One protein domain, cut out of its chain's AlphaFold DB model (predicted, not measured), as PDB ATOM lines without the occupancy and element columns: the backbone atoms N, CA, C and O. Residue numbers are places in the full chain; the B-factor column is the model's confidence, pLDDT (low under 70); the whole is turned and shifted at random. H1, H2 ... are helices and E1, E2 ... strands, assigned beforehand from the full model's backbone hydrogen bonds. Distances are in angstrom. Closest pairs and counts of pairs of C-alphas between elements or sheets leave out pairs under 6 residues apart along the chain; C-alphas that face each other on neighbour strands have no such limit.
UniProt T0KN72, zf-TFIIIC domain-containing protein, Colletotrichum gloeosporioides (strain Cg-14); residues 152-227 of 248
ATOM      1  N   LYS A 152      70.087  36.664 -36.686       80.81
ATOM      2  CA  LYS A 152      71.258  36.190 -35.951       80.81
ATOM      3  C   LYS A 152      72.492  35.920 -36.821       80.81
ATOM      4  O   LYS A 152      73.597  36.298 -36.442       80.81
ATOM      5  N   ALA A 153      72.330  35.274 -37.971       80.81
ATOM      6  CA  ALA A 153      73.404  35.033 -38.931       80.81
ATOM      7  C   ALA A 153      73.858  36.338 -39.599       80.81
ATOM      8  O   ALA A 153      75.058  36.586 -39.716       80.81
ATOM      9  N   ARG A 154      72.905  37.209 -39.955       83.00
ATOM     10  CA  ARG A 154      73.175  38.524 -40.557       83.00
ATOM     11  C   ARG A 154      73.914  39.475 -39.608       83.00
ATOM     12  O   ARG A 154      74.763  40.242 -40.044       83.00
ATOM     13  N   LEU A 155      73.637  39.392 -38.307       85.69
ATOM     14  CA  LEU A 155      74.264  40.209 -37.262       85.69
ATOM     15  C   LEU A 155      75.462  39.527 -36.580       85.69
ATOM     16  O   LEU A 155      75.971  40.039 -35.581       85.69
ATOM     17  N   ARG A 156      75.955  38.399 -37.109       85.38
ATOM     18  CA  ARG A 156      77.094  37.671 -36.527       85.38
ATOM     19  C   ARG A 156      78.351  38.536 -36.426       85.38
ATOM     20  O   ARG A 156      78.998  38.542 -35.386       85.38
ATOM     21  N   GLU A 157      78.657  39.316 -37.458       85.00
ATOM     22  CA  GLU A 157      79.813  40.221 -37.426       85.00
ATOM     23  C   GLU A 157      79.661  41.326 -36.376       85.00
ATOM     24  O   GLU A 157      80.635  41.736 -35.746       85.00
ATOM     25  N   VAL A 158      78.434  41.813 -36.173       86.38
ATOM     26  CA  VAL A 158      78.133  42.823 -35.150       86.38
ATOM     27  C   VAL A 158      78.344  42.221 -33.767       86.38
ATOM     28  O   VAL A 158      78.990  42.840 -32.927       86.38
ATOM     29  N   LYS A 159      77.876  40.987 -33.558       86.62
ATOM     30  CA  LYS A 159      78.058  40.232 -32.315       86.62
ATOM     31  C   LYS A 159      79.534  40.082 -31.940       86.62
ATOM     32  O   LYS A 159      79.885  40.312 -30.789       86.62
ATOM     33  N   GLU A 160      80.399  39.741 -32.893       85.94
ATOM     34  CA  GLU A 160      81.846  39.601 -32.653       85.94
ATOM     35  C   GLU A 160      82.524  40.934 -32.305       85.94
ATOM     36  O   GLU A 160      83.508  40.965 -31.566       85.94
ATOM     37  N   LYS A 161      81.976  42.047 -32.802       87.94
ATOM     38  CA  LYS A 161      82.460  43.404 -32.520       87.94
ATOM     39  C   LYS A 161      81.891  43.991 -31.221       87.94
ATOM     40  O   LYS A 161      82.396  45.022 -30.772       87.94
ATOM     41  N   GLN A 162      80.876  43.374 -30.600       87.69
ATOM     42  CA  GLN A 162      80.293  43.881 -29.357       87.69
ATOM     43  C   GLN A 162      81.298  43.816 -28.201       87.69
ATOM     44  O   GLN A 162      81.940  42.795 -27.937       87.69
ATOM     45  N   ARG A 163      81.393  44.927 -27.469       91.38
ATOM     46  CA  ARG A 163      82.261  45.078 -26.301       91.38
ATOM     47  C   ARG A 163      81.436  45.348 -25.057       91.38
ATOM     48  O   ARG A 163      80.362  45.941 -25.119       91.38
ATOM     49  N   CYS A 164      81.964  44.923 -23.918       91.56
ATOM     50  CA  CYS A 164      81.373  45.207 -22.622       91.56
ATOM     51  C   CYS A 164      81.327  46.721 -22.362       91.56
ATOM     52  O   CYS A 164      82.347  47.398 -22.469       91.56
ATOM     53  N   VAL A 165      80.169  47.242 -21.952       91.00
ATOM     54  CA  VAL A 165      80.001  48.671 -21.625       91.00
ATOM     55  C   VAL A 165      80.784  49.111 -20.385       91.00
ATOM     56  O   VAL A 165      81.081  50.292 -20.247       91.00
ATOM     57  N   PHE A 166      81.154  48.174 -19.507       89.56
ATOM     58  CA  PHE A 166      81.882  48.474 -18.271       89.56
ATOM     59  C   PHE A 166      83.403  48.381 -18.432       89.56
ATOM     60  O   PHE A 166      84.123  49.236 -17.929       89.56
ATOM     61  N   CYS A 167      83.907  47.356 -19.129       91.12
ATOM     62  CA  CYS A 167      85.348  47.076 -19.214       91.12
ATOM     63  C   CYS A 167      85.910  47.024 -20.644       91.12
ATOM     64  O   CYS A 167      87.094  46.759 -20.820       91.12
ATOM     65  N   GLN A 168      85.080  47.251 -21.668       88.88
ATOM     66  CA  GLN A 168      85.452  47.300 -23.095       88.88
ATOM     67  C   GLN A 168      86.105  46.028 -23.673       88.88
ATOM     68  O   GLN A 168      86.558  46.008 -24.825       88.88
ATOM     69  N   THR A 169      86.105  44.935 -22.911       90.12
ATOM     70  CA  THR A 169      86.569  43.620 -23.356       90.12
ATOM     71  C   THR A 169      85.531  42.940 -24.250       90.12
ATOM     72  O   THR A 169      84.349  43.302 -24.234       90.12
ATOM     73  N   SER A 170      85.968  41.960 -25.038       89.12
ATOM     74  CA  SER A 170      85.092  41.151 -25.886       89.12
ATOM     75  C   SER A 170      84.089  40.346 -25.054       89.12
ATOM     76  O   SER A 170      84.349  39.964 -23.908       89.12
ATOM     77  N   LEU A 171      82.917  40.110 -25.639       89.81
ATOM     78  CA  LEU A 171      81.841  39.325 -25.041       89.81
ATOM     79  C   LEU A 171      81.827  37.925 -25.657       89.81
ATOM     80  O   LEU A 171      81.811  37.777 -26.878       89.81
ATOM     81  N   LYS A 172      81.809  36.891 -24.814       87.69
ATOM     82  CA  LYS A 172      81.638  35.495 -25.236       87.69
ATOM     83  C   LYS A 172      80.236  35.036 -24.863       87.69
ATOM     84  O   LYS A 172      79.789  35.247 -23.739       87.69
ATOM     85  N   GLN A 173      79.534  34.399 -25.798       82.94
ATOM     86  CA  GLN A 173      78.211  33.850 -25.519       82.94
ATOM     87  C   GLN A 173      78.346  32.527 -24.755       82.94
ATOM     88  O   GLN A 173      78.945  31.579 -25.258       82.94
ATOM     89  N   MET A 174      77.755  32.456 -23.565       81.00
ATOM     90  CA  MET A 174      77.626  31.249 -22.751       81.00
ATOM     91  C   MET A 174      76.139  30.900 -22.618       81.00
ATOM     92  O   MET A 174      75.429  31.369 -21.731       81.00
ATOM     93  N   GLY A 175      75.640  30.087 -23.554       80.38
ATOM     94  CA  GLY A 175      74.235  29.680 -23.590       80.38
ATOM     95  C   GLY A 175      73.280  30.864 -23.793       80.38
ATOM     96  O   GLY A 175      73.233  31.457 -24.875       80.38
ATOM     97  N   LYS A 176      72.498  31.181 -22.752       79.25
ATOM     98  CA  LYS A 176      71.473  32.245 -22.755       79.25
ATOM     99  C   LYS A 176      72.046  33.641 -22.457       79.25
ATOM    100  O   LYS A 176      71.400  34.653 -22.735       79.25
ATOM    101  N   GLU A 177      73.268  33.707 -21.945       88.06
ATOM    102  CA  GLU A 177      73.912  34.934 -21.482       88.06
ATOM    103  C   GLU A 177      75.221  35.175 -22.243       88.06
ATOM    104  O   GLU A 177      75.788  34.277 -22.861       88.06
ATOM    105  N   SER A 178      75.680  36.418 -22.246       88.38
ATOM    106  CA  SER A 178      76.949  36.849 -22.814       88.38
ATOM    107  C   SER A 178      77.804  37.411 -21.690       88.38
ATOM    108  O   SER A 178      77.373  38.319 -20.981       88.38
ATOM    109  N   VAL A 179      79.003  36.863 -21.521       91.69
ATOM    110  CA  VAL A 179      79.903  37.184 -20.411       91.69
ATOM    111  C   VAL A 179      81.188  37.784 -20.970       91.69
ATOM    112  O   VAL A 179      81.764  37.260 -21.928       91.69
ATOM    113  N   CYS A 180      81.633  38.907 -20.409       92.75
ATOM    114  CA  CYS A 180      82.939  39.475 -20.753       92.75
ATOM    115  C   CYS A 180      84.057  38.810 -19.941       92.75
ATOM    116  O   CYS A 180      83.802  38.262 -18.874       92.75
ATOM    117  N   GLU A 181      85.314  38.953 -20.359       88.25
ATOM    118  CA  GLU A 181      86.461  38.393 -19.610       88.25
ATOM    119  C   GLU A 181      86.596  38.961 -18.187       88.25
ATOM    120  O   GLU A 181      87.090  38.281 -17.295       88.25
ATOM    121  N   GLY A 182      86.085  40.173 -17.950       83.56
ATOM    122  CA  GLY A 182      85.985  40.782 -16.619       83.56
ATOM    123  C   GLY A 182      84.813  40.285 -15.757       83.56
ATOM    124  O   GLY A 182      84.596  40.829 -14.682       83.56
ATOM    125  N   GLY A 183      84.026  39.307 -16.221       89.31
ATOM    126  CA  GLY A 183      82.930  38.697 -15.457       89.31
ATOM    127  C   GLY A 183      81.577  39.425 -15.483       89.31
ATOM    128  O   GLY A 183      80.645  38.965 -14.831       89.31
ATOM    129  N   HIS A 184      81.415  40.522 -16.233       91.44
ATOM    130  CA  HIS A 184      80.100  41.150 -16.434       91.44
ATOM    131  C   HIS A 184      79.206  40.285 -17.325       91.44
ATOM    132  O   HIS A 184      79.635  39.845 -18.396       91.44
ATOM    133  N   ILE A 185      77.961  40.095 -16.891       91.56
ATOM    134  CA  ILE A 185      76.975  39.212 -17.515       91.56
ATOM    135  C   ILE A 185      75.867  40.056 -18.144       91.56
ATOM    136  O   ILE A 185      75.314  40.954 -17.509       91.56
ATOM    137  N   PHE A 186      75.522  39.741 -19.389       91.69
ATOM    138  CA  PHE A 186      74.450  40.376 -20.147       91.69
ATOM    139  C   PHE A 186      73.514  39.318 -20.724       91.69
ATOM    140  O   PHE A 186      73.951  38.266 -21.185       91.69
ATOM    141  N   ALA A 187      72.215  39.602 -20.767       90.50
ATOM    142  CA  ALA A 187      71.273  38.732 -21.463       90.50
ATOM    143  C   ALA A 187      71.502  38.793 -22.984       90.50
ATOM    144  O   ALA A 187      71.769  39.864 -23.535       90.50
ATOM    145  N   THR A 188      71.355  37.657 -23.669       89.12
ATOM    146  CA  THR A 188      71.446  37.603 -25.136       89.12
ATOM    147  C   THR A 188      70.054  37.662 -25.755       89.12
ATOM    148  O   THR A 188      69.154  36.926 -25.351       89.12
ATOM    149  N   CYS A 189      69.874  38.529 -26.749       88.19
ATOM    150  CA  CYS A 189      68.635  38.642 -27.505       88.19
ATOM    151  C   CYS A 189      68.341  37.338 -28.265       88.19
ATOM    152  O   CYS A 189      69.165  36.904 -29.068       88.19
ATOM    153  N   ALA A 190      67.161  36.739 -28.078       84.06
ATOM    154  CA  ALA A 190      66.800  35.504 -28.784       84.06
ATOM    155  C   ALA A 190      66.637  35.703 -30.302       84.06
ATOM    156  O   ALA A 190      66.973  34.808 -31.068       84.06
ATOM    157  N   ALA A 191      66.162  36.879 -30.731       83.81
ATOM    158  CA  ALA A 191      65.912  37.179 -32.143       83.81
ATOM    159  C   ALA A 191      67.192  37.528 -32.926       83.81
ATOM    160  O   ALA A 191      67.368  37.098 -34.061       83.81
ATOM    161  N   THR A 192      68.100  38.310 -32.331       85.38
ATOM    162  CA  THR A 192      69.305  38.816 -33.021       85.38
ATOM    163  C   THR A 192      70.600  38.140 -32.579       85.38
ATOM    164  O   THR A 192      71.618  38.274 -33.247       85.38
ATOM    165  N   GLY A 193      70.610  37.438 -31.444       85.69
ATOM    166  CA  GLY A 193      71.823  36.862 -30.858       85.69
ATOM    167  C   GLY A 193      72.820  37.881 -30.293       85.69
ATOM    168  O   GLY A 193      73.929  37.486 -29.934       85.69
ATOM    169  N   LEU A 194      72.446  39.162 -30.218       89.12
ATOM    170  CA  LEU A 194      73.272  40.237 -29.665       89.12
ATOM    171  C   LEU A 194      73.124  40.333 -28.144       89.12
ATOM    172  O   LEU A 194      72.038  40.110 -27.602       89.12
ATOM    173  N   ALA A 195      74.196  40.723 -27.460       90.81
ATOM    174  CA  ALA A 195      74.152  41.075 -26.047       90.81
ATOM    175  C   ALA A 195      73.338  42.363 -25.844       90.81
ATOM    176  O   ALA A 195      73.495  43.338 -26.584       90.81
ATOM    177  N   ILE A 196      72.469  42.366 -24.832       91.50
ATOM    178  CA  ILE A 196      71.637  43.511 -24.456       91.50
ATOM    179  C   ILE A 196      72.442  44.386 -23.494       91.50
ATOM    180  O   ILE A 196      72.619  44.037 -22.329       91.50
ATOM    181  N   LEU A 197      72.940  45.516 -23.997       89.06
ATOM    182  CA  LEU A 197      73.895  46.368 -23.280       89.06
ATOM    183  C   LEU A 197      73.262  47.557 -22.546       89.06
ATOM    184  O   LEU A 197      73.948  48.218 -21.771       89.06
ATOM    185  N   ALA A 198      71.974  47.829 -22.766       85.69
ATOM    186  CA  ALA A 198      71.265  48.921 -22.108       85.69
ATOM    187  C   ALA A 198      70.008  48.422 -21.373       85.69
ATOM    188  O   ALA A 198      69.357  47.465 -21.813       85.69
ATOM    189  N   PRO A 199      69.637  49.059 -20.250       84.50
ATOM    190  CA  PRO A 199      68.353  48.813 -19.608       84.50
ATOM    191  C   PRO A 199      67.201  49.352 -20.474       84.50
ATOM    192  O   PRO A 199      67.376  50.272 -21.267       84.50
ATOM    193  N   GLY A 200      66.005  48.780 -20.328       86.00
ATOM    194  CA  GLY A 200      64.780  49.292 -20.966       86.00
ATOM    195  C   GLY A 200      64.610  49.002 -22.466       86.00
ATOM    196  O   GLY A 200      63.532  49.237 -22.996       86.00
ATOM    197  N   ILE A 201      65.611  48.435 -23.147       89.06
ATOM    198  CA  ILE A 201      65.539  48.117 -24.590       89.06
ATOM    199  C   ILE A 201      65.150  46.660 -24.890       89.06
ATOM    200  O   ILE A 201      65.281  46.205 -26.025       89.06
ATOM    201  N   SER A 202      64.697  45.895 -23.889       90.31
ATOM    202  CA  SER A 202      64.358  44.476 -24.058       90.31
ATOM    203  C   SER A 202      63.143  44.027 -23.255       90.31
ATOM    204  O   SER A 202      62.908  44.504 -22.145       90.31
ATOM    205  N   ARG A 203      62.429  43.034 -23.789       90.69
ATOM    206  CA  ARG A 203      61.268  42.381 -23.173       90.69
ATOM    207  C   ARG A 203      61.542  40.902 -22.937       90.69
ATOM    208  O   ARG A 203      62.244  40.276 -23.728       90.69
ATOM    209  N   ALA A 204      61.006  40.353 -21.851       89.44
ATOM    210  CA  ALA A 204      61.134  38.936 -21.525       89.44
ATOM    211  C   ALA A 204      60.021  38.133 -22.207       89.44
ATOM    212  O   ALA A 204      58.856  38.523 -22.159       89.44
ATOM    213  N   CYS A 205      60.371  37.029 -22.859       85.69
ATOM    214  CA  CYS A 205      59.398  36.109 -23.434       85.69
ATOM    215  C   CYS A 205      58.831  35.190 -22.346       85.69
ATOM    216  O   CYS A 205      59.597  34.555 -21.621       85.69
ATOM    217  N   ALA A 206      57.504  35.072 -22.279       84.06
ATOM    218  CA  ALA A 206      56.813  34.217 -21.315       84.06
ATOM    219  C   ALA A 206      57.028  32.712 -21.569       84.06
ATOM    220  O   ALA A 206      56.849  31.909 -20.662       84.06
ATOM    221  N   VAL A 207      57.412  32.330 -22.793       81.19
ATOM    222  CA  VAL A 207      57.542  30.924 -23.208       81.19
ATOM    223  C   VAL A 207      58.974  30.418 -23.028       81.19
ATOM    224  O   VAL A 207      59.214  29.485 -22.273       81.19
ATOM    225  N   CYS A 208      59.956  31.038 -23.689       79.06
ATOM    226  CA  CYS A 208      61.344  30.557 -23.636       79.06
ATOM    227  C   CYS A 208      62.177  31.165 -22.493       79.06
ATOM    228  O   CYS A 208      63.326  30.759 -22.278       79.06
ATOM    229  N   GLY A 209      61.641  32.174 -21.795       80.75
ATOM    230  CA  GLY A 209      62.329  32.913 -20.731       80.75
ATOM    231  C   GLY A 209      63.490  33.795 -21.210       80.75
ATOM    232  O   GLY A 209      64.125  34.468 -20.402       80.75
ATOM    233  N   LEU A 210      63.794  33.806 -22.512       84.50
ATOM    234  CA  LEU A 210      64.826  34.666 -23.087       84.50
ATOM    235  C   LEU A 210      64.315  36.095 -23.260       84.50
ATOM    236  O   LEU A 210      63.113  36.349 -23.369       84.50
ATOM    237  N   ARG A 211      65.254  37.039 -23.326       89.25
ATOM    238  CA  ARG A 211      64.950  38.436 -23.632       89.25
ATOM    239  C   ARG A 211      65.060  38.676 -25.133       89.25
ATOM    240  O   ARG A 211      65.931  38.113 -25.788       89.25
ATOM    241  N   CYS A 212      64.214  39.544 -25.670       89.25
ATOM    242  CA  CYS A 212      64.335  40.063 -27.031       89.25
ATOM    243  C   CYS A 212      64.421  41.582 -26.993       89.25
ATOM    244  O   CYS A 212      63.742  42.223 -26.190       89.25
ATOM    245  N   LEU A 213      65.238  42.149 -27.877       90.38
ATOM    246  CA  LEU A 213      65.270  43.587 -28.111       90.38
ATOM    247  C   LEU A 213      63.911  44.073 -28.634       90.38
ATOM    248  O   LEU A 213      63.199  43.341 -29.325       90.38
ATOM    249  N   VAL A 214      63.544  45.306 -28.287       90.50
ATOM    250  CA  VAL A 214      62.345  45.960 -28.834       90.50
ATOM    251  C   VAL A 214      62.525  46.168 -30.342       90.50
ATOM    252  O   VAL A 214      63.628  46.476 -30.789       90.50
ATOM    253  N   ALA A 215      61.446  46.036 -31.121       87.25
ATOM    254  CA  ALA A 215      61.465  46.131 -32.587       87.25
ATOM    255  C   ALA A 215      62.208  47.377 -33.099       87.25
ATOM    256  O   ALA A 215      63.078  47.273 -33.959       87.25
ATOM    257  N   LYS A 216      61.952  48.542 -32.487       88.12
ATOM    258  CA  LYS A 216      62.629  49.812 -32.805       88.12
ATOM    259  C   LYS A 216      64.154  49.721 -32.714       88.12
ATOM    260  O   LYS A 216      64.848  50.234 -33.586       88.12
ATOM    261  N   GLU A 217      64.668  49.045 -31.688       88.31
ATOM    262  CA  GLU A 217      66.110  48.892 -31.487       88.31
ATOM    263  C   GLU A 217      66.707  47.897 -32.486       88.31
ATOM    264  O   GLU A 217      67.790  48.123 -33.015       88.31
ATOM    265  N   VAL A 218      65.979  46.824 -32.814       87.12
ATOM    266  CA  VAL A 218      66.415  45.868 -33.844       87.12
ATOM    267  C   VAL A 218      66.503  46.540 -35.214       87.12
ATOM    268  O   VAL A 218      67.494  46.348 -35.915       87.12
ATOM    269  N   ILE A 219      65.507  47.352 -35.580       87.19
ATOM    270  CA  ILE A 219      65.495  48.106 -36.841       87.19
ATOM    271  C   ILE A 219      66.671  49.082 -36.887       87.19
ATOM    272  O   ILE A 219      67.390  49.118 -37.881       87.19
ATOM    273  N   LYS A 220      66.911  49.822 -35.800       87.56
ATOM    274  CA  LYS A 220      68.029  50.764 -35.700       87.56
ATOM    275  C   LYS A 220      69.382  50.069 -35.893       87.56
ATOM    276  O   LYS A 220      70.152  50.467 -36.758       87.56
ATOM    277  N   ILE A 221      69.635  48.987 -35.153       86.25
ATOM    278  CA  ILE A 221      70.874  48.197 -35.263       86.25
ATOM    279  C   ILE A 221      71.028  47.621 -36.678       86.25
ATOM    280  O   ILE A 221      72.128  47.604 -37.233       86.25
ATOM    281  N   ALA A 222      69.936  47.150 -37.283       84.94
ATOM    282  CA  ALA A 222      69.972  46.614 -38.635       84.94
ATOM    283  C   ALA A 222      70.298  47.690 -39.680       84.94
ATOM    284  O   ALA A 222      71.115  47.441 -40.560       84.94
ATOM    285  N   GLN A 223      69.724  48.887 -39.561       85.25
ATOM    286  CA  GLN A 223      70.014  50.010 -40.457       85.25
ATOM    287  C   GLN A 223      71.459  50.501 -40.315       85.25
ATOM    288  O   GLN A 223      72.109  50.780 -41.321       85.25
ATOM    289  N   GLU A 224      71.979  50.561 -39.086       86.06
ATOM    290  CA  GLU A 224      73.353  50.991 -38.804       86.06
ATOM    291  C   GLU A 224      74.405  50.018 -39.358       86.06
ATOM    292  O   GLU A 224      75.447  50.453 -39.845       86.06
ATOM    293  N   HIS A 225      74.145  48.707 -39.304       82.62
ATOM    294  CA  HIS A 225      75.156  47.695 -39.630       82.62
ATOM    295  C   HIS A 225      74.947  46.953 -40.950       82.62
ATOM    296  O   HIS A 225      75.923  46.468 -41.517       82.62
ATOM    297  N   LEU A 226      73.712  46.842 -41.442       79.50
ATOM    298  CA  LEU A 226      73.401  46.183 -42.717       79.50
ATOM    299  C   LEU A 226      72.966  47.158 -43.817       79.50
ATOM    300  O   LEU A 226      72.819  46.742 -44.965       79.50
ATOM    301  N   GLY A 227      72.801  48.439 -43.487       78.62
ATOM    302  CA  GLY A 227      72.452  49.502 -44.423       78.62
ATOM    303  C   GLY A 227      70.967  49.895 -44.399       78.62
ATOM    304  O   GLY A 227      70.113  49.128 -43.946       78.62
TER     305      GLY A 227
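AT A GLANCE: This is residues 152 to 227 of the 248 residues of the protein "zf-TFIIIC domain-containing protein" of Colletotrichum gloeosporioides (strain Cg-14) (UniProt T0KN72). Two small sheets and two helices are set round a long loop: the three-strand meander E1, E2, E3 and the two-strand hairpin E4, E5 come near each other only where E3 meets E5, at Ala 187 and Arg 211, and residues 188 to 201, with no named element, link E3 to E4 and pass through the middle. The short helix H1 only grazes the meander with one end, and the longer H2 follows E5 and runs back until its far end comes close to H1. The printed part has 76 residues, with the named elements in the order H1, E1, E2, E3, E4, E5, H2; both sheets are antiparallel, the larger in the order E1 - E2 - E3. The class is mixed, helices and strands, with under half of the residues in named elements. The whole is compact, with a radius of gyration of the C-alphas of 11.9 A and spans of 32 by 30 by 22 A.

IN THESE COORDINATES: In the larger sheet E1 is residues 171 to 174, 9.4 A from first to last C-alpha, E2 is 177 to 180, 10.1 A, and E3 is 185 to 187, 7.0 A. E1 begins at C-alpha 171, (81.841, 39.325, -25.041). The smaller sheet has E4, residues 202 to 204, 6.9 A, and E5, residues 211 to 213, 6.8 A. H1 is residues 156 to 161, 8.8 A, and begins at C-alpha 156, (77.094, 37.671, -36.527). H2 is residues 215 to 226, 15.7 A, and ends at C-alpha 226, (73.401, 46.183, -42.717).

HOW THE PARTS SIT: E1, E2 and E3 make a meander, each strand the antiparallel neighbour of the one before. In the hairpin of E1 and E2, at 142 degrees, N 172 and O 179 are within hydrogen-bond range at 2.9 A. In the hairpin of E2 and E3, at 147 degrees, N 178 and O 186 are 2.7 A apart. H1 is on this sheet but only grazes it, with residues 159 to 161. E3 and E5 have as their closest C-alphas those of Ala 187 and Arg 211, 6.7 A apart. In the hairpin of E4 and E5, at 150 degrees, N 203 and O 212 are 2.9 A apart. H1 and H2 are close but not clearly touching, about perpendicular at 83 degrees, with the closest C-alphas, of Val 158 and His 225, 7.3 A apart. H2 is not on the larger sheet. In H1 and H2 every O i to N i+4 pair is within hydrogen-bond range.

THE WHOLE: The C-alphas farthest apart, of Gly 183 and Gly 227, are 32.6 A apart. The printed part has no cut, and its long link is E3 to E4, with 14 residues. The mean pLDDT of the printed part is 86.9, and no printed residue is under 70.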